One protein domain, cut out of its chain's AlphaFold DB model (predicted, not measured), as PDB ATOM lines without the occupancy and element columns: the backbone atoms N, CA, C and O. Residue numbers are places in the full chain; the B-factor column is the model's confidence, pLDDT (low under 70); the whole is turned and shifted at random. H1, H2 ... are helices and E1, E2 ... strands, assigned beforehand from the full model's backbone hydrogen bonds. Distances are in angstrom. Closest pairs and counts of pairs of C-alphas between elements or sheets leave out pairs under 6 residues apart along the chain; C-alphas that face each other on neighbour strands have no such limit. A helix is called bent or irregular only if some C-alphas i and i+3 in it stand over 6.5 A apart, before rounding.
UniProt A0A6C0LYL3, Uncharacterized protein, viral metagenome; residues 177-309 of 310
ATOM      1  N   ILE A 177     208.453 175.603 251.042       82.38
ATOM      2  CA  ILE A 177     208.597 177.044 251.269       82.38
ATOM      3  C   ILE A 177     208.748 177.341 252.765       82.38
ATOM      4  O   ILE A 177     209.615 178.120 253.160       82.38
ATOM      5  N   ALA A 178     207.920 176.729 253.620       82.56
ATOM      6  CA  ALA A 178     208.024 176.895 255.067       82.56
ATOM      7  C   ALA A 178     209.367 176.372 255.599       82.56
ATOM      8  O   ALA A 178     210.030 177.069 256.362       82.56
ATOM      9  N   LYS A 179     209.810 175.196 255.135       87.19
ATOM     10  CA  LYS A 179     211.106 174.611 255.497       87.19
ATOM     11  C   LYS A 179     212.269 175.507 255.078       87.19
ATOM     12  O   LYS A 179     213.152 175.772 255.883       87.19
ATOM     13  N   GLU A 180     212.265 176.009 253.846       90.38
ATOM     14  CA  GLU A 180     213.306 176.917 253.358       90.38
ATOM     15  C   GLU A 180     213.351 178.213 254.181       90.38
ATOM     16  O   GLU A 180     214.428 178.691 254.541       90.38
ATOM     17  N   ARG A 181     212.183 178.772 254.526       89.50
ATOM     18  CA  ARG A 181     212.087 179.948 255.401       89.50
ATOM     19  C   ARG A 181     212.624 179.661 256.804       89.50
ATOM     20  O   ARG A 181     213.340 180.515 257.317       89.50
ATOM     21  N   SER A 182     212.319 178.495 257.379       89.88
ATOM     22  CA  SER A 182     212.836 178.063 258.690       89.88
ATOM     23  C   SER A 182     214.359 177.984 258.666       89.88
ATOM     24  O   SER A 182     215.023 178.680 259.422       89.88
ATOM     25  N   LEU A 183     214.930 177.289 257.678       91.44
ATOM     26  CA  LEU A 183     216.385 177.160 257.529       91.44
ATOM     27  C   LEU A 183     217.080 178.519 257.336       91.44
ATOM     28  O   LEU A 183     218.142 178.774 257.902       91.44
ATOM     29  N   LYS A 184     216.486 179.431 256.554       92.56
ATOM     30  CA  LYS A 184     217.005 180.802 256.378       92.56
ATOM     31  C   LYS A 184     216.888 181.656 257.643       92.56
ATOM     32  O   LYS A 184     217.638 182.627 257.784       92.56
ATOM     33  N   GLN A 185     215.911 181.371 258.498       94.19
ATOM     34  CA  GLN A 185     215.733 182.023 259.789       94.19
ATOM     35  C   GLN A 185     216.764 181.496 260.790       94.19
ATOM     36  O   GLN A 185     217.515 182.294 261.342       94.19
ATOM     37  N   GLU A 186     216.841 180.179 260.963       93.62
ATOM     38  CA  GLU A 186     217.791 179.499 261.846       93.62
ATOM     39  C   GLU A 186     219.224 179.918 261.519       93.62
ATOM     40  O   GLU A 186     219.921 180.408 262.396       93.62
ATOM     41  N   LYS A 187     219.637 179.886 260.245       94.38
ATOM     42  CA  LYS A 187     220.981 180.333 259.834       94.38
ATOM     43  C   LYS A 187     221.278 181.796 260.193       94.38
ATOM     44  O   LYS A 187     222.418 182.163 260.481       94.38
ATOM     45  N   TRP A 188     220.263 182.660 260.142       94.69
ATOM     46  CA  TRP A 188     220.423 184.069 260.501       94.69
ATOM     47  C   TRP A 188     220.626 184.230 262.011       94.69
ATOM     48  O   TRP A 188     221.559 184.918 262.420       94.69
ATOM     49  N   TRP A 189     219.828 183.537 262.826       95.19
ATOM     50  CA  TRP A 189     220.002 183.523 264.279       95.19
ATOM     51  C   TRP A 189     221.292 182.842 264.715       95.19
ATOM     52  O   TRP A 189     221.984 183.375 265.574       95.19
ATOM     53  N   GLU A 190     221.670 181.736 264.078       94.88
ATOM     54  CA  GLU A 190     222.942 181.052 264.301       94.88
ATOM     55  C   GLU A 190     224.112 182.026 264.149       94.88
ATOM     56  O   GLU A 190     224.993 182.064 265.000       94.88
ATOM     57  N   THR A 191     224.097 182.862 263.106       93.62
ATOM     58  CA  THR A 191     225.150 183.862 262.870       93.62
ATOM     59  C   THR A 191     225.249 184.856 264.033       93.62
ATOM     60  O   THR A 191     226.348 185.144 264.507       93.62
ATOM     61  N   ILE A 192     224.111 185.357 264.523       93.00
ATOM     62  CA  ILE A 192     224.051 186.326 265.630       93.00
ATOM     63  C   ILE A 192     224.499 185.682 266.942       93.00
ATOM     64  O   ILE A 192     225.364 186.210 267.639       93.00
ATOM     65  N   LEU A 193     223.935 184.520 267.266       94.12
ATOM     66  CA  LEU A 193     224.217 183.814 268.508       94.12
ATOM     67  C   LEU A 193     225.664 183.312 268.547       94.12
ATOM     68  O   LEU A 193     226.307 183.449 269.581       94.12
ATOM     69  N   LYS A 194     226.216 182.795 267.440       92.88
ATOM     70  CA  LYS A 194     227.626 182.372 267.374       92.88
ATOM     71  C   LYS A 194     228.586 183.543 267.487       92.88
ATOM     72  O   LYS A 194     229.618 183.397 268.130       92.88
ATOM     73  N   LYS A 195     228.253 184.707 266.916       91.69
ATOM     74  CA  LYS A 195     229.069 185.915 267.102       91.69
ATOM     75  C   LYS A 195     229.213 186.251 268.589       91.69
ATOM     76  O   LYS A 195     230.292 186.653 269.010       91.69
ATOM     77  N   LYS A 196     228.152 186.046 269.375       89.81
ATOM     78  CA  LYS A 196     228.168 186.326 270.809       89.81
ATOM     79  C   LYS A 196     228.786 185.215 271.657       89.81
ATOM     80  O   LYS A 196     229.593 185.484 272.541       89.81
ATOM     81  N   TYR A 197     228.309 183.993 271.466       91.44
ATOM     82  CA  TYR A 197     228.548 182.875 272.375       91.44
ATOM     83  C   TYR A 197     229.645 181.929 271.879       91.44
ATOM     84  O   TYR A 197     230.060 181.049 272.623       91.44
ATOM     85  N   GLY A 198     230.130 182.103 270.646       89.69
ATOM     86  CA  GLY A 198     231.211 181.301 270.083       89.69
ATOM     87  C   GLY A 198     230.914 179.804 270.134       89.69
ATOM     88  O   GLY A 198     229.857 179.351 269.690       89.69
ATOM     89  N   GLU A 199     231.861 179.048 270.682       88.50
ATOM     90  CA  GLU A 199     231.798 177.587 270.806       88.50
ATOM     91  C   GLU A 199     230.817 177.105 271.883       88.50
ATOM     92  O   GLU A 199     230.370 175.961 271.829       88.50
ATOM     93  N   SER A 200     230.409 177.974 272.815       90.19
ATOM     94  CA  SER A 200     229.425 177.635 273.851       90.19
ATOM     95  C   SER A 200     228.013 177.432 273.289       90.19
ATOM     96  O   SER A 200     227.137 176.908 273.981       90.19
ATOM     97  N   LEU A 201     227.769 177.851 272.040       93.31
ATOM     98  CA  LEU A 201     226.510 177.633 271.340       93.31
ATOM     99  C   LEU A 201     226.541 176.328 270.539       93.31
ATOM    100  O   LEU A 201     227.227 176.209 269.523       93.31
ATOM    101  N   THR A 202     225.692 175.386 270.928       91.94
ATOM    102  CA  THR A 202     225.433 174.167 270.159       91.94
ATOM    103  C   THR A 202     224.205 174.354 269.268       91.94
ATOM    104  O   THR A 202     223.202 174.917 269.703       91.94
ATOM    105  N   VAL A 203     224.275 173.879 268.021       91.56
ATOM    106  CA  VAL A 203     223.198 173.960 267.014       91.56
ATOM    107  C   VAL A 203     222.571 172.577 266.832       91.56
ATOM    108  O   VAL A 203     223.310 171.601 266.714       91.56
ATOM    109  N   GLN A 204     221.238 172.493 266.768       85.94
ATOM    110  CA  GLN A 204     220.490 171.244 266.543       85.94
ATOM    111  C   GLN A 204     220.893 170.132 267.531       85.94
ATOM    112  O   GLN A 204     221.108 168.976 267.157       85.94
ATOM    113  N   TYR A 205     221.036 170.493 268.809       85.00
ATOM    114  CA  TYR A 205     221.471 169.565 269.849       85.00
ATOM    115  C   TYR A 205     220.379 168.533 270.128       85.00
ATOM    116  O   TYR A 205     219.243 168.887 270.447       85.00
ATOM    117  N   VAL A 206     220.731 167.252 270.032       85.88
ATOM    118  CA  VAL A 206     219.826 166.144 270.342       85.88
ATOM    119  C   VAL A 206     220.132 165.637 271.742       85.88
ATOM    120  O   VAL A 206     221.240 165.177 272.011       85.88
ATOM    121  N   PHE A 207     219.136 165.678 272.621       83.56
ATOM    122  CA  PHE A 207     219.229 165.086 273.949       83.56
ATOM    123  C   PHE A 207     217.919 164.394 274.301       83.56
ATOM    124  O   PHE A 207     216.830 164.965 274.193       83.56
ATOM    125  N   GLU A 208     218.039 163.120 274.668       85.31
ATOM    126  CA  GLU A 208     216.918 162.190 274.768       85.31
ATOM    127  C   GLU A 208     216.038 162.206 273.502       85.31
ATOM    128  O   GLU A 208     216.498 161.879 272.410       85.31
ATOM    129  N   LYS A 209     214.758 162.569 273.636       82.81
ATOM    130  CA  LYS A 209     213.779 162.665 272.542       82.81
ATOM    131  C   LYS A 209     213.517 164.115 272.115       82.81
ATOM    132  O   LYS A 209     212.504 164.375 271.461       82.81
ATOM    133  N   CYS A 210     214.381 165.048 272.515       82.81
ATOM    134  CA  CYS A 210     214.286 166.465 272.183       82.81
ATOM    135  C   CYS A 210     215.400 166.873 271.218       82.81
ATOM    136  O   CYS A 210     216.538 166.419 271.334       82.81
ATOM    137  N   ILE A 211     215.052 167.746 270.276       86.06
ATOM    138  CA  ILE A 211     215.989 168.414 269.375       86.06
ATOM    139  C   ILE A 211     215.830 169.899 269.655       86.06
ATOM    140  O   ILE A 211     214.729 170.413 269.489       86.06
ATOM    141  N   PHE A 212     216.891 170.545 270.121       88.75
ATOM    142  CA  PHE A 212     216.906 171.971 270.429       88.75
ATOM    143  C   PHE A 212     217.544 172.728 269.269       88.75
ATOM    144  O   PHE A 212     218.641 172.358 268.846       88.75
ATOM    145  N   ASP A 213     216.901 173.795 268.786       91.75
ATOM    146  CA  ASP A 213     217.442 174.580 267.669       91.75
ATOM    147  C   ASP A 213     218.817 175.155 268.016       91.75
ATOM    148  O   ASP A 213     219.792 174.902 267.303       91.75
ATOM    149  N   PHE A 214     218.911 175.842 269.161       95.38
ATOM    150  CA  PHE A 214     220.184 176.231 269.758       95.38
ATOM    151  C   PHE A 214     220.190 176.038 271.272       95.38
ATOM    152  O   PHE A 214     219.208 176.318 271.964       95.38
ATOM    153  N   LEU A 215     221.339 175.622 271.794       94.50
ATOM    154  CA  LEU A 215     221.577 175.451 273.219       94.50
ATOM    155  C   LEU A 215     222.866 176.168 273.611       94.50
ATOM    156  O   LEU A 215     223.922 175.887 273.050       94.50
ATOM    157  N   ASN A 216     222.790 177.065 274.588       93.00
ATOM    158  CA  ASN A 216     223.961 177.594 275.274       93.00
ATOM    159  C   ASN A 216     224.061 176.936 276.651       93.00
ATOM    160  O   ASN A 216     223.204 177.154 277.512       93.00
ATOM    161  N   ILE A 217     225.095 176.114 276.826       86.81
ATOM    162  CA  ILE A 217     225.310 175.328 278.045       86.81
ATOM    163  C   ILE A 217     225.728 176.241 279.202       86.81
ATOM    164  O   ILE A 217     225.184 176.126 280.299       86.81
ATOM    165  N   ASP A 218     226.618 177.198 278.947       88.81
ATOM    166  CA  ASP A 218     227.172 178.087 279.973       88.81
ATOM    167  C   ASP A 218     226.080 178.954 280.605       88.81
ATOM    168  O   ASP A 218     225.964 179.060 281.829       88.81
ATOM    169  N   THR A 219     225.219 179.540 279.769       89.81
ATOM    170  CA  THR A 219     224.125 180.406 280.229       89.81
ATOM    171  C   THR A 219     222.832 179.647 280.498       89.81
ATOM    172  O   THR A 219     221.799 180.285 280.707       89.81
ATOM    173  N   HIS A 220     222.849 178.311 280.436       92.00
ATOM    174  CA  HIS A 220     221.670 177.460 280.597       92.00
ATOM    175  C   HIS A 220     220.469 177.982 279.785       92.00
ATOM    176  O   HIS A 220     219.379 178.205 280.308       92.00
ATOM    177  N   THR A 221     220.682 178.287 278.503       93.75
ATOM    178  CA  THR A 221     219.669 178.925 277.648       93.75
ATOM    179  C   THR A 221     219.354 178.064 276.433       93.75
ATOM    180  O   THR A 221     220.244 177.700 275.671       93.75
ATOM    181  N   ILE A 222     218.070 177.772 276.238       95.06
ATOM    182  CA  ILE A 222     217.527 177.198 275.008       95.06
ATOM    183  C   ILE A 222     217.024 178.356 274.150       95.06
ATOM    184  O   ILE A 222     216.176 179.126 274.609       95.06
ATOM    185  N   PHE A 223     217.500 178.454 272.911       95.69
ATOM    186  CA  PHE A 223     216.899 179.337 271.918       95.69
ATOM    187  C   PHE A 223     216.097 178.501 270.924       95.69
ATOM    188  O   PHE A 223     216.658 177.646 270.244       95.69
ATOM    189  N   GLU A 224     214.793 178.752 270.844       95.00
ATOM    190  CA  GLU A 224     213.869 178.025 269.967       95.00
ATOM    191  C   GLU A 224     213.361 178.954 268.861       95.00
ATOM    192  O   GLU A 224     212.770 180.005 269.134       95.00
ATOM    193  N   CYS A 225     213.557 178.569 267.603       94.75
ATOM    194  CA  CYS A 225     213.146 179.343 266.444       94.75
ATOM    195  C   CYS A 225     211.711 179.028 266.034       94.75
ATOM    196  O   CYS A 225     211.314 177.873 265.902       94.75
ATOM    197  N   LYS A 226     210.925 180.073 265.756       93.00
ATOM    198  CA  LYS A 226     209.588 179.952 265.149       93.00
ATOM    199  C   LYS A 226     209.396 180.998 264.060       93.00
ATOM    200  O   LYS A 226     209.767 182.156 264.241       93.00
ATOM    201  N   LEU A 227     208.774 180.629 262.940       91.38
ATOM    202  CA  LEU A 227     208.517 181.573 261.842       91.38
ATOM    203  C   LEU A 227     207.546 182.694 262.248       91.38
ATOM    204  O   LEU A 227     207.701 183.836 261.809       91.38
ATOM    205  N   GLY A 228     206.580 182.387 263.112       90.88
ATOM    206  CA  GLY A 228     205.666 183.332 263.738       90.88
ATOM    207  C   GLY A 228     205.126 182.819 265.076       90.88
ATOM    208  O   GLY A 228     205.320 181.661 265.436       90.88
ATOM    209  N   LEU A 229     204.410 183.685 265.801       88.25
ATOM    210  CA  LEU A 229     203.828 183.361 267.116       88.25
ATOM    211  C   LEU A 229     202.868 182.165 267.064       88.25
ATOM    212  O   LEU A 229     202.939 181.268 267.898       88.25
ATOM    213  N   LYS A 230     202.048 182.093 266.011       86.94
ATOM    214  CA  LYS A 230     201.103 180.992 265.774       86.94
ATOM    215  C   LYS A 230     201.753 179.611 265.606       86.94
ATOM    216  O   LYS A 230     201.043 178.612 265.657       86.94
ATOM    217  N   ASP A 231     203.060 179.554 265.332       85.25
ATOM    218  CA  ASP A 231     203.784 178.301 265.086       85.25
ATOM    219  C   ASP A 231     204.296 177.668 266.399       85.25
ATOM    220  O   ASP A 231     204.999 176.656 266.380       85.25
ATOM    221  N   PHE A 232     203.951 178.256 267.549       88.31
ATOM    222  CA  PHE A 232     204.261 177.725 268.870       88.31
ATOM    223  C   PHE A 232     203.678 176.319 269.095       88.31
ATOM    224  O   PHE A 232     202.523 176.038 268.772       88.31
ATOM    225  N   CYS A 233     204.473 175.444 269.719       87.50
ATOM    226  CA  CYS A 233     204.093 174.074 270.056       87.50
ATOM    227  C   CYS A 233     204.166 173.859 271.574       87.50
ATOM    228  O   CYS A 233     205.250 173.752 272.149       87.50
ATOM    229  N   GLU A 234     203.004 173.768 272.224       88.50
ATOM    230  CA  GLU A 234     202.893 173.596 273.679       88.50
ATOM    231  C   GLU A 234     203.531 172.291 274.167       88.50
ATOM    232  O   GLU A 234     204.261 172.286 275.158       88.50
ATOM    233  N   ASP A 235     203.332 171.195 273.432       86.94
ATOM    234  CA  ASP A 235     203.925 169.899 273.766       86.94
ATOM    235  C   ASP A 235     205.456 169.946 273.734       86.94
ATOM    236  O   ASP A 235     206.118 169.338 274.574       86.94
ATOM    237  N   GLN A 236     206.033 170.675 272.777       86.06
ATOM    238  CA  GLN A 236     207.482 170.857 272.674       86.06
ATOM    239  C   GLN A 236     208.006 171.711 273.834       86.06
ATOM    240  O   GLN A 236     208.961 171.315 274.496       86.06
ATOM    241  N   HIS A 237     207.334 172.825 274.145       88.62
ATOM    242  CA  HIS A 237     207.685 173.673 275.284       88.62
ATOM    243  C   HIS A 237     207.687 172.896 276.609       88.62
ATOM    244  O   HIS A 237     208.648 172.973 277.378       88.62
ATOM    245  N   ARG A 238     206.636 172.101 276.856       87.75
ATOM    246  CA  ARG A 238     206.533 171.244 278.045       87.75
ATOM    247  C   ARG A 238     207.666 170.226 278.109       87.75
ATOM    248  O   ARG A 238     208.282 170.079 279.158       87.75
ATOM    249  N   LYS A 239     207.975 169.559 276.992       87.94
ATOM    250  CA  LYS A 239     209.089 168.600 276.922       87.94
ATOM    251  C   LYS A 239     210.420 169.248 277.282       87.94
ATOM    252  O   LYS A 239     211.155 168.689 278.083       87.94
ATOM    253  N   TYR A 240     210.706 170.435 276.753       88.38
ATOM    254  CA  TYR A 240     211.947 171.142 277.068       88.38
ATOM    255  C   TYR A 240     212.067 171.479 278.549       88.38
ATOM    256  O   TYR A 240     213.118 171.247 279.138       88.38
ATOM    257  N   LYS A 241     210.982 171.966 279.166       86.06
ATOM    258  CA  LYS A 241     210.959 172.265 280.602       86.06
ATOM    259  C   LYS A 241     211.117 171.030 281.485       86.06
ATOM    260  O   LYS A 241     211.684 171.151 282.560       86.06
ATOM    261  N   LEU A 242     210.657 169.864 281.038       86.56
ATOM    262  CA  LEU A 242     210.857 168.606 281.762       86.56
ATOM    263  C   LEU A 242     212.291 168.078 281.628       86.56
ATOM    264  O   LEU A 242     212.863 167.615 282.606       86.56
ATOM    265  N   VAL A 243     212.865 168.138 280.423       83.94
ATOM    266  CA  VAL A 243     214.180 167.543 280.125       83.94
ATOM    267  C   VAL A 243     215.334 168.420 280.622       83.94
ATOM    268  O   VAL A 243     216.332 167.906 281.117       83.94
ATOM    269  N   LEU A 244     215.203 169.744 280.519       84.38
ATOM    270  CA  LEU A 244     216.209 170.716 280.950       84.38
ATOM    271  C   LEU A 244     215.574 171.758 281.879       84.38
ATOM    272  O   LEU A 244     215.498 172.940 281.554       84.38
ATOM    273  N   GLU A 245     215.124 171.320 283.057       83.12
ATOM    274  CA  GLU A 245     214.394 172.150 284.035       83.12
ATOM    275  C   GLU A 245     215.105 173.469 284.377       83.12
ATOM    276  O   GLU A 245     214.478 174.526 284.453       83.12
ATOM    277  N   LYS A 246     216.435 173.418 284.514       86.38
ATOM    278  CA  LYS A 246     217.275 174.576 284.855       86.38
ATOM    279  C   LYS A 246     217.480 175.556 283.702       86.38
ATOM    280  O   LYS A 246     218.031 176.628 283.925       86.38
ATOM    281  N   TYR A 247     217.091 175.193 282.480       91.44
ATOM    282  CA  TYR A 247     217.315 176.036 281.319       91.44
ATOM    283  C   TYR A 247     216.166 177.032 281.136       91.44
ATOM    284  O   TYR A 247     214.967 176.699 281.159       91.44
ATOM    285  N   ARG A 248     216.535 178.289 280.899       92.94
ATOM    286  CA  ARG A 248     215.593 179.305 280.430       92.94
ATOM    287  C   ARG A 248     215.350 179.132 278.935       92.94
ATOM    288  O   ARG A 248     216.218 178.657 278.207       92.94
ATOM    289  N   ILE A 249     214.158 179.507 278.484       93.69
ATOM    290  CA  ILE A 249     213.754 179.374 277.083       93.69
ATOM    291  C   ILE A 249     213.555 180.772 276.515       93.69
ATOM    292  O   ILE A 249     212.783 181.559 277.062       93.69
ATOM    293  N   VAL A 250     214.238 181.049 275.412       95.44
ATOM    294  CA  VAL A 250     214.104 182.273 274.630       95.44
ATOM    295  C   VAL A 250     213.549 181.893 273.263       95.44
ATOM    296  O   VAL A 250     214.148 181.093 272.546       95.44
ATOM    297  N   TYR A 251     212.403 182.455 272.887       95.88
ATOM    298  CA  TYR A 251     211.845 182.233 271.555       95.88
ATOM    299  C   TYR A 251     212.345 183.281 270.574       95.88
ATOM    300  O   TYR A 251     212.237 184.480 270.814       95.88
ATOM    301  N   LEU A 252     212.840 182.813 269.437       96.12
ATOM    302  CA  LEU A 252     213.330 183.630 268.340       96.12
ATOM    303  C   LEU A 252     212.281 183.622 267.225       96.12
ATOM    304  O   LEU A 252     212.174 182.667 266.450       96.12
ATOM    305  N   ILE A 253     211.460 184.672 267.173       95.19
ATOM    306  CA  ILE A 253     210.299 184.750 266.284       95.19
ATOM    307  C   ILE A 253     210.654 185.537 265.023       95.19
ATOM    308  O   ILE A 253     210.970 186.726 265.071       95.19
ATOM    309  N   SER A 254     210.538 184.891 263.863       93.38
ATOM    310  CA  SER A 254     211.004 185.433 262.583       93.38
ATOM    311  C   SER A 254     212.448 185.963 262.699       93.38
ATOM    312  O   SER A 254     213.290 185.298 263.299       93.38
ATOM    313  N   LYS A 255     212.755 187.126 262.119       94.31
ATOM    314  CA  LYS A 255     214.035 187.848 262.285       94.31
ATOM    315  C   LYS A 255     213.868 189.185 263.012       94.31
ATOM    316  O   LYS A 255     214.748 190.031 262.947       94.31
ATOM    317  N   ASP A 256     212.698 189.416 263.598       94.69
ATOM    318  CA  ASP A 256     212.280 190.726 264.103       94.69
ATOM    319  C   ASP A 256     211.696 190.676 265.523       94.69
ATOM    320  O   ASP A 256     211.224 191.703 266.003       94.69
ATOM    321  N   CYS A 257     211.764 189.535 266.222       96.38
ATOM    322  CA  CYS A 257     211.307 189.436 267.605       96.38
ATOM    323  C   CYS A 257     212.027 188.359 268.428       96.38
ATOM    324  O   CYS A 257     212.352 187.279 267.930       96.38
ATOM    325  N   VAL A 258     212.229 188.664 269.709       97.00
ATOM    326  CA  VAL A 258     212.779 187.783 270.742       97.00
ATOM    327  C   VAL A 258     211.840 187.816 271.943       97.00
ATOM    328  O   VAL A 258     211.551 188.887 272.468       97.00
ATOM    329  N   ILE A 259     211.381 186.653 272.398       96.06
ATOM    330  CA  ILE A 259     210.571 186.529 273.613       96.06
ATOM    331  C   ILE A 259     211.409 185.852 274.684       96.06
ATOM    332  O   ILE A 259     211.732 184.668 274.573       96.06
ATOM    333  N   ASP A 260     211.732 186.599 275.728       94.81
ATOM    334  CA  ASP A 260     212.354 186.057 276.927       94.81
ATOM    335  C   ASP A 260     211.251 185.645 277.907       94.81
ATOM    336  O   ASP A 260     210.563 186.486 278.495       94.81
ATOM    337  N   MET A 261     211.065 184.331 278.054       91.69
ATOM    338  CA  MET A 261     210.004 183.763 278.887       91.69
ATOM    339  C   MET A 261     210.214 184.014 280.378       91.69
ATOM    340  O   MET A 261     209.250 184.017 281.138       91.69
ATOM    341  N   GLU A 262     211.463 184.184 280.803       89.56
ATOM    342  CA  GLU A 262     211.823 184.373 282.203       89.56
ATOM    343  C   GLU A 262     211.693 185.844 282.595       89.56
ATOM    344  O   GLU A 262     211.051 186.165 283.595       89.56
ATOM    345  N   GLN A 263     212.213 186.748 281.760       92.62
ATOM    346  CA  GLN A 263     212.067 188.192 281.962       92.62
ATOM    347  C   GLN A 263     210.658 188.704 281.654       92.62
ATOM    348  O   GLN A 263     210.338 189.837 282.006       92.62
ATOM    349  N   ARG A 264     209.829 187.890 280.985       94.62
ATOM    350  CA  ARG A 264     208.503 188.269 280.478       94.62
ATOM    351  C   ARG A 264     208.571 189.484 279.560       94.62
ATOM    352  O   ARG A 264     207.786 190.423 279.683       94.62
ATOM    353  N   LYS A 265     209.539 189.466 278.644       95.88
ATOM    354  CA  LYS A 265     209.787 190.559 277.702       95.88
ATOM    355  C   LYS A 265     209.670 190.092 276.266       95.88
ATOM    356  O   LYS A 265     210.152 189.018 275.911       95.88
ATOM    357  N   ILE A 266     209.055 190.932 275.445       96.50
ATOM    358  CA  ILE A 266     208.996 190.799 273.994       96.50
ATOM    359  C   ILE A 266     209.840 191.925 273.415       96.50
ATOM    360  O   ILE A 266     209.416 193.075 273.397       96.50
ATOM    361  N   PHE A 267     211.027 191.602 272.929       97.25
ATOM    362  CA  PHE A 267     211.864 192.553 272.217       97.25
ATOM    363  C   PHE A 267     211.553 192.483 270.728       97.25
ATOM    364  O   PHE A 267     211.543 191.392 270.157       97.25
ATOM    365  N   THR A 268     211.295 193.614 270.077       96.88
ATOM    366  CA  THR A 268     210.912 193.627 268.657       96.88
ATOM    367  C   THR A 268     211.423 194.855 267.922       96.88
ATOM    368  O   THR A 268     211.476 195.946 268.480       96.88
ATOM    369  N   THR A 269     211.746 194.691 266.638       96.12
ATOM    370  CA  THR A 269     212.033 195.816 265.730       96.12
ATOM    371  C   THR A 269     210.783 196.266 264.964       96.12
ATOM    372  O   THR A 269     210.858 197.143 264.107       96.12
ATOM    373  N   LYS A 270     209.623 195.631 265.201       95.00
ATOM    374  CA  LYS A 270     208.363 195.893 264.485       95.00
ATOM    375  C   LYS A 270     207.158 195.879 265.423       95.00
ATOM    376  O   LYS A 270     206.329 194.974 265.335       95.00
ATOM    377  N   LEU A 271     207.040 196.887 266.285       93.88
ATOM    378  CA  LEU A 271     205.957 197.002 267.271       93.88
ATOM    379  C   LEU A 271     204.561 196.773 266.660       93.88
ATOM    380  O   LEU A 271     203.874 195.823 267.038       93.88
ATOM    381  N   ASP A 272     204.214 197.542 265.623       93.50
ATOM    382  CA  ASP A 272     202.910 197.487 264.949       93.50
ATOM    383  C   ASP A 272     202.503 196.080 264.500       93.50
ATOM    384  O   ASP A 272     201.322 195.733 264.497       93.50
ATOM    385  N   LYS A 273     203.470 195.257 264.072       93.44
ATOM    386  CA  LYS A 273     203.214 193.886 263.609       93.44
ATOM    387  C   LYS A 273     202.667 193.028 264.749       93.44
ATOM    388  O   LYS A 273     201.742 192.248 264.528       93.44
ATOM    389  N   TYR A 274     203.255 193.152 265.936       92.31
ATOM    390  CA  TYR A 274     202.914 192.339 267.099       92.31
ATOM    391  C   TYR A 274     201.678 192.876 267.821       92.31
ATOM    392  O   TYR A 274     200.809 192.086 268.175       92.31
ATOM    393  N   GLU A 275     201.517 194.195 267.924       91.00
ATOM    394  CA  GLU A 275     200.283 194.795 268.448       91.00
ATOM    395  C   GLU A 275     199.069 194.399 267.605       91.00
ATOM    396  O   GLU A 275     198.082 193.876 268.124       91.00
ATOM    397  N   LYS A 276     199.162 194.544 266.274       91.94
ATOM    398  CA  LYS A 276     198.092 194.106 265.364       91.94
ATOM    399  C   LYS A 276     197.822 192.611 265.473       91.94
ATOM    400  O   LYS A 276     196.675 192.203 265.309       91.94
ATOM    401  N   TYR A 277     198.844 191.793 265.717       91.69
ATOM    402  CA  TYR A 277     198.655 190.361 265.923       91.69
ATOM    403  C   TYR A 277     197.814 190.089 267.179       91.69
ATOM    404  O   TYR A 277     196.802 189.399 267.072       91.69
ATOM    405  N   PHE A 278     198.171 190.671 268.329       90.50
ATOM    406  CA  PHE A 278     197.451 190.442 269.587       90.50
ATOM    407  C   PHE A 278     196.045 191.054 269.603       90.50
ATOM    408  O   PHE A 278     195.151 190.481 270.213       90.50
ATOM    409  N   ILE A 279     195.809 192.159 268.886       90.31
ATOM    410  CA  ILE A 279     194.464 192.742 268.734       90.31
ATOM    411  C   ILE A 279     193.545 191.833 267.906       90.31
ATOM    412  O   ILE A 279     192.364 191.691 268.211       90.31
ATOM    413  N   ASN A 280     194.072 191.217 266.844       90.38
ATOM    414  CA  ASN A 280     193.263 190.494 265.857       90.38
ATOM    415  C   ASN A 280     193.219 188.975 266.078       90.38
ATOM    416  O   ASN A 280     192.694 188.237 265.234       90.38
ATOM    417  N   ILE A 281     193.790 188.469 267.173       89.06
ATOM    418  CA  ILE A 281     193.858 187.032 267.408       89.06
ATOM    419  C   ILE A 281     192.487 186.471 267.809       89.06
ATOM    420  O   ILE A 281     191.962 186.726 268.885       89.06
ATOM    421  N   SER A 282     191.894 185.668 266.925       86.12
ATOM    422  CA  SER A 282     190.587 185.036 267.175       86.12
ATOM    423  C   SER A 282     190.682 183.706 267.927       86.12
ATOM    424  O   SER A 282     189.713 183.270 268.544       86.12
ATOM    425  N   LYS A 283     191.834 183.030 267.847       88.06
ATOM    426  CA  LYS A 283     192.104 181.738 268.494       88.06
ATOM    427  C   LYS A 283     193.522 181.745 269.064       88.06
ATOM    428  O   LYS A 283     194.443 181.371 268.335       88.06
ATOM    429  N   PRO A 284     193.708 182.211 270.309       88.56
ATOM    430  CA  PRO A 284     195.030 182.303 270.907       88.56
ATOM    431  C   PRO A 284     195.630 180.918 271.157       88.56
ATOM    432  O   PRO A 284     194.937 179.988 271.574       88.56
ATOM    433  N   SER A 285     196.923 180.779 270.872       87.88
ATOM    434  CA  SER A 285     197.734 179.644 271.308       87.88
ATOM    435  C   SER A 285     198.038 179.742 272.806       87.88
ATOM    436  O   SER A 285     197.846 180.787 273.427       87.88
ATOM    437  N   TYR A 286     198.571 178.666 273.387       87.00
ATOM    438  CA  TYR A 286     199.031 178.678 274.777       87.00
ATOM    439  C   TYR A 286     200.054 179.794 275.050       87.00
ATOM    440  O   TYR A 286     199.964 180.457 276.077       87.00
ATOM    441  N   LEU A 287     200.989 180.044 274.124       88.00
ATOM    442  CA  LEU A 287     201.960 181.132 274.271       88.00
ATOM    443  C   LEU A 287     201.286 182.505 274.250       88.00
ATOM    444  O   LEU A 287     201.668 183.370 275.031       88.00
ATOM    445  N   ASP A 288     200.286 182.700 273.389       91.62
ATOM    446  CA  ASP A 288     199.561 183.971 273.314       91.62
ATOM    447  C   ASP A 288     198.831 184.254 274.632       91.62
ATOM    448  O   ASP A 288     198.942 185.351 275.174       91.62
ATOM    449  N   LEU A 289     198.150 183.242 275.183       91.25
ATOM    450  CA  LEU A 289     197.507 183.335 276.494       91.25
ATOM    451  C   LEU A 289     198.527 183.641 277.589       91.25
ATOM    452  O   LEU A 289     198.319 184.545 278.385       91.25
ATOM    453  N   LEU A 290     199.667 182.950 277.587       90.12
ATOM    454  CA  LEU A 290     200.722 183.153 278.574       90.12
ATOM    455  C   LEU A 290     201.267 184.589 278.551       90.12
ATOM    456  O   LEU A 290     201.458 185.195 279.602       90.12
ATOM    457  N   ILE A 291     201.490 185.129 277.352       92.81
ATOM    458  CA  ILE A 291     201.950 186.503 277.129       92.81
ATOM    459  C   ILE A 291     200.933 187.517 277.661       92.81
ATOM    460  O   ILE A 291     201.315 188.460 278.358       92.81
ATOM    461  N   ILE A 292     199.650 187.313 277.349       91.19
ATOM    462  CA  ILE A 292     198.550 188.201 277.743       91.19
ATOM    463  C   ILE A 292     198.327 188.138 279.260       91.19
ATOM    464  O   ILE A 292     198.358 189.169 279.935       91.19
ATOM    465  N   ASP A 293     198.161 186.936 279.809       92.06
ATOM    466  CA  ASP A 293     197.814 186.709 281.214       92.06
ATOM    467  C   ASP A 293     198.942 187.146 282.154       92.06
ATOM    468  O   ASP A 293     198.693 187.732 283.210       92.06
ATOM    469  N   GLN A 294     200.198 186.904 281.763       93.00
ATOM    470  CA  GLN A 294     201.364 187.320 282.548       93.00
ATOM    471  C   GLN A 294     201.848 188.735 282.223       93.00
ATOM    472  O   GLN A 294     202.837 189.171 282.814       93.00
ATOM    473  N   LYS A 295     201.145 189.449 281.333       92.06
ATOM    474  CA  LYS A 295     201.397 190.849 280.967       92.06
ATOM    475  C   LYS A 295     202.851 191.100 280.569       92.06
ATOM    476  O   LYS A 295     203.537 191.909 281.192       92.06
ATOM    477  N   PHE A 296     203.322 190.382 279.551       95.56
ATOM    478  CA  PHE A 296     204.680 190.577 279.050       95.56
ATOM    479  C   PHE A 296     204.880 192.027 278.585       95.56
ATOM    480  O   PHE A 296     204.032 192.601 277.900       95.56
ATOM    481  N   GLU A 297     206.024 192.607 278.933       94.75
ATOM    482  CA  GLU A 297     206.405 193.950 278.502       94.75
ATOM    483  C   GLU A 297     206.937 193.893 277.065       94.75
ATOM    484  O   GLU A 297     207.844 193.115 276.762       94.75
ATOM    485  N   THR A 298     206.393 194.722 276.170       94.25
ATOM    486  CA  THR A 298     206.931 194.854 274.808       94.25
ATOM    487  C   THR A 298     207.937 195.996 274.758       94.25
ATOM    488  O   THR A 298     207.607 197.138 275.061       94.25
ATOM    489  N   VAL A 299     209.162 195.679 274.352       95.31
ATOM    490  CA  VAL A 299     210.289 196.604 274.261       95.31
ATOM    491  C   VAL A 299     210.696 196.733 272.799       95.31
ATOM    492  O   VAL A 299     211.069 195.753 272.149       95.31
ATOM    493  N   VAL A 300     210.633 197.951 272.268       95.19
ATOM    494  CA  VAL A 300     211.106 198.226 270.909       95.19
ATOM    495  C   VAL A 300     212.615 198.397 270.930       95.19
ATOM    496  O   VAL A 300     213.150 199.140 271.750       95.19
ATOM    497  N   VAL A 301     213.293 197.711 270.019       94.75
ATOM    498  CA  VAL A 301     214.739 197.830 269.820       94.75
ATOM    499  C   VAL A 301     215.041 198.143 268.362       94.75
ATOM    500  O   VAL A 301     214.316 197.712 267.465       94.75
ATOM    501  N   GLU A 302     216.113 198.892 268.118       91.38
ATOM    502  CA  GLU A 302     216.559 199.210 266.755       91.38
ATOM    503  C   GLU A 302     217.202 197.994 266.075       91.38
ATOM    504  O   GLU A 302     216.986 197.749 264.889       91.38
ATOM    505  N   ASP A 303     217.940 197.194 266.847       90.00
ATOM    506  CA  ASP A 303     218.599 195.974 266.392       90.00
ATOM    507  C   ASP A 303     218.508 194.893 267.479       90.00
ATOM    508  O   ASP A 303     218.841 195.131 268.635       90.00
ATOM    509  N   LEU A 304     218.068 193.685 267.120       90.19
ATOM    510  CA  LEU A 304     217.979 192.551 268.048       90.19
ATOM    511  C   LEU A 304     219.345 191.980 268.414       90.19
ATOM    512  O   LEU A 304     219.450 191.284 269.423       90.19
ATOM    513  N   THR A 305     220.392 192.254 267.631       85.50
ATOM    514  CA  THR A 305     221.743 191.773 267.948       85.50
ATOM    515  C   THR A 305     222.230 192.307 269.297       85.50
ATOM    516  O   THR A 305     222.928 191.596 270.022       85.50
ATOM    517  N   VAL A 306     221.779 193.500 269.706       85.44
ATOM    518  CA  VAL A 306     222.165 194.130 270.981       85.44
ATOM    519  C   VAL A 306     221.684 193.352 272.205       85.44
ATOM    520  O   VAL A 306     222.295 193.452 273.264       85.44
ATOM    521  N   LEU A 307     220.624 192.547 272.065       85.75
ATOM    522  CA  LEU A 307     220.074 191.731 273.156       85.75
ATOM    523  C   LEU A 307     221.020 190.612 273.570       85.75
ATOM    524  O   LEU A 307     221.008 190.161 274.714       85.75
ATOM    525  N   PHE A 308     221.829 190.160 272.620       81.75
ATOM    526  CA  PHE A 308     222.828 189.130 272.840       81.75
ATOM    527  C   PHE A 308     224.194 189.780 273.062       81.75
ATOM    528  O   PHE A 308     224.998 189.250 273.817       81.75
ATOM    529  N   GLY A 309     224.407 190.991 272.549       59.28
ATOM    530  CA  GLY A 309     225.576 191.831 272.783       59.28
ATOM    531  C   GLY A 309     226.470 191.931 271.548       59.28
ATOM    532  O   GLY A 309     226.395 191.097 270.647       59.28
TER     533      GLY A 309
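What this domain is: This is residues 177 to 309 of the 310 residues of an uncharacterized protein of viral metagenome (UniProt A0A6C0LYL3). One strongly twisted sheet of seven strands runs through the domain, with the long kinked helix H1 over one face and the shorter H2 over the opposite face, both toward the E1 to E3 end. H3 and H4 lie toward the E7 end and only graze the sheet, as does the short H5. The printed part has 133 residues, with five named helices and seven named strands in the order H1 E1 E2 E3 H2 E4 E5 E6 H3 H4 E7 H5. The sheet is mixed, in the order E1 E2 E3 E4 E5 E6 E7, and the class is mixed, helices and strands. The whole is compact, with a radius of gyration of the C-alphas of 14.3 A and spans of 39 by 33 by 32 A.

Where its parts are: H1, residues 177 to 200, begins at C-alpha 177 (208.597, 177.044, 251.269) and is 30.7 A long; it has a kink of 81 degrees near residue 194 and is irregular, C-alphas 196 and 199 being 9.5 A apart. E1 is residues 201 to 207, 14.7 A; E2 210 to 216, 15.1 A; E3 221 to 226, 16.1 A. H2 is residues 234 to 243, 14.3 A; E4 248 to 253, 16.1 A; E5 257 to 260; E6 265 to 268. H3 is residues 271 to 279, 12.3 A; H4 286 to 293; E7 297 to 300. H5, residues 304 to 307, ends at C-alpha 307 (220.074, 191.731, 273.156).

How they stand to each other: E1 E2 E3 and E4 E5 E6 are meanders, each strand the antiparallel neighbour of the one before; N 202 and O 215 are 2.8 A apart, N 216 and O 221 2.8 A, N 251 and O 259 2.9 A, N 258 and O 267 2.8 A. E3 and E4 are parallel, with N 222 and O 248 at 2.8 A, and so are E6 and E7, with N 266 and O 297 at 2.8 A. E3, H2, E4 and E6, H3 H4, E7 are strand-helix-strand units, parallel neighbours with helices between, each crossover right-handed. H1 and H2 on opposite faces give three layers. H1 is over E2 and E3 at a height over the sheet of 7.4 A; its closest C-alphas to E3 are those of Glu 186 and Cys 225, 6.5 A. H2 is only just over E3, with 3 of its C-alphas falling on it, at a height of 8.3 A. H2 and H4 are close but not clearly touching, about perpendicular at 88 degrees, with Glu 234 and Tyr 286 the closest C-alphas at 6.5 A. Every O i to N i+4 pair is within hydrogen-bond range in H2, H3 and H4, and 17 of 20 in H1; H5 is too short for such a pair.

The domain as a whole: The C-alphas farthest apart, those of Glu 199 and Ser 282, are 42.0 A apart. The printed part has no cut and no long link. The mean pLDDT of the printed part is 90.6; residue 309 alone is under 70.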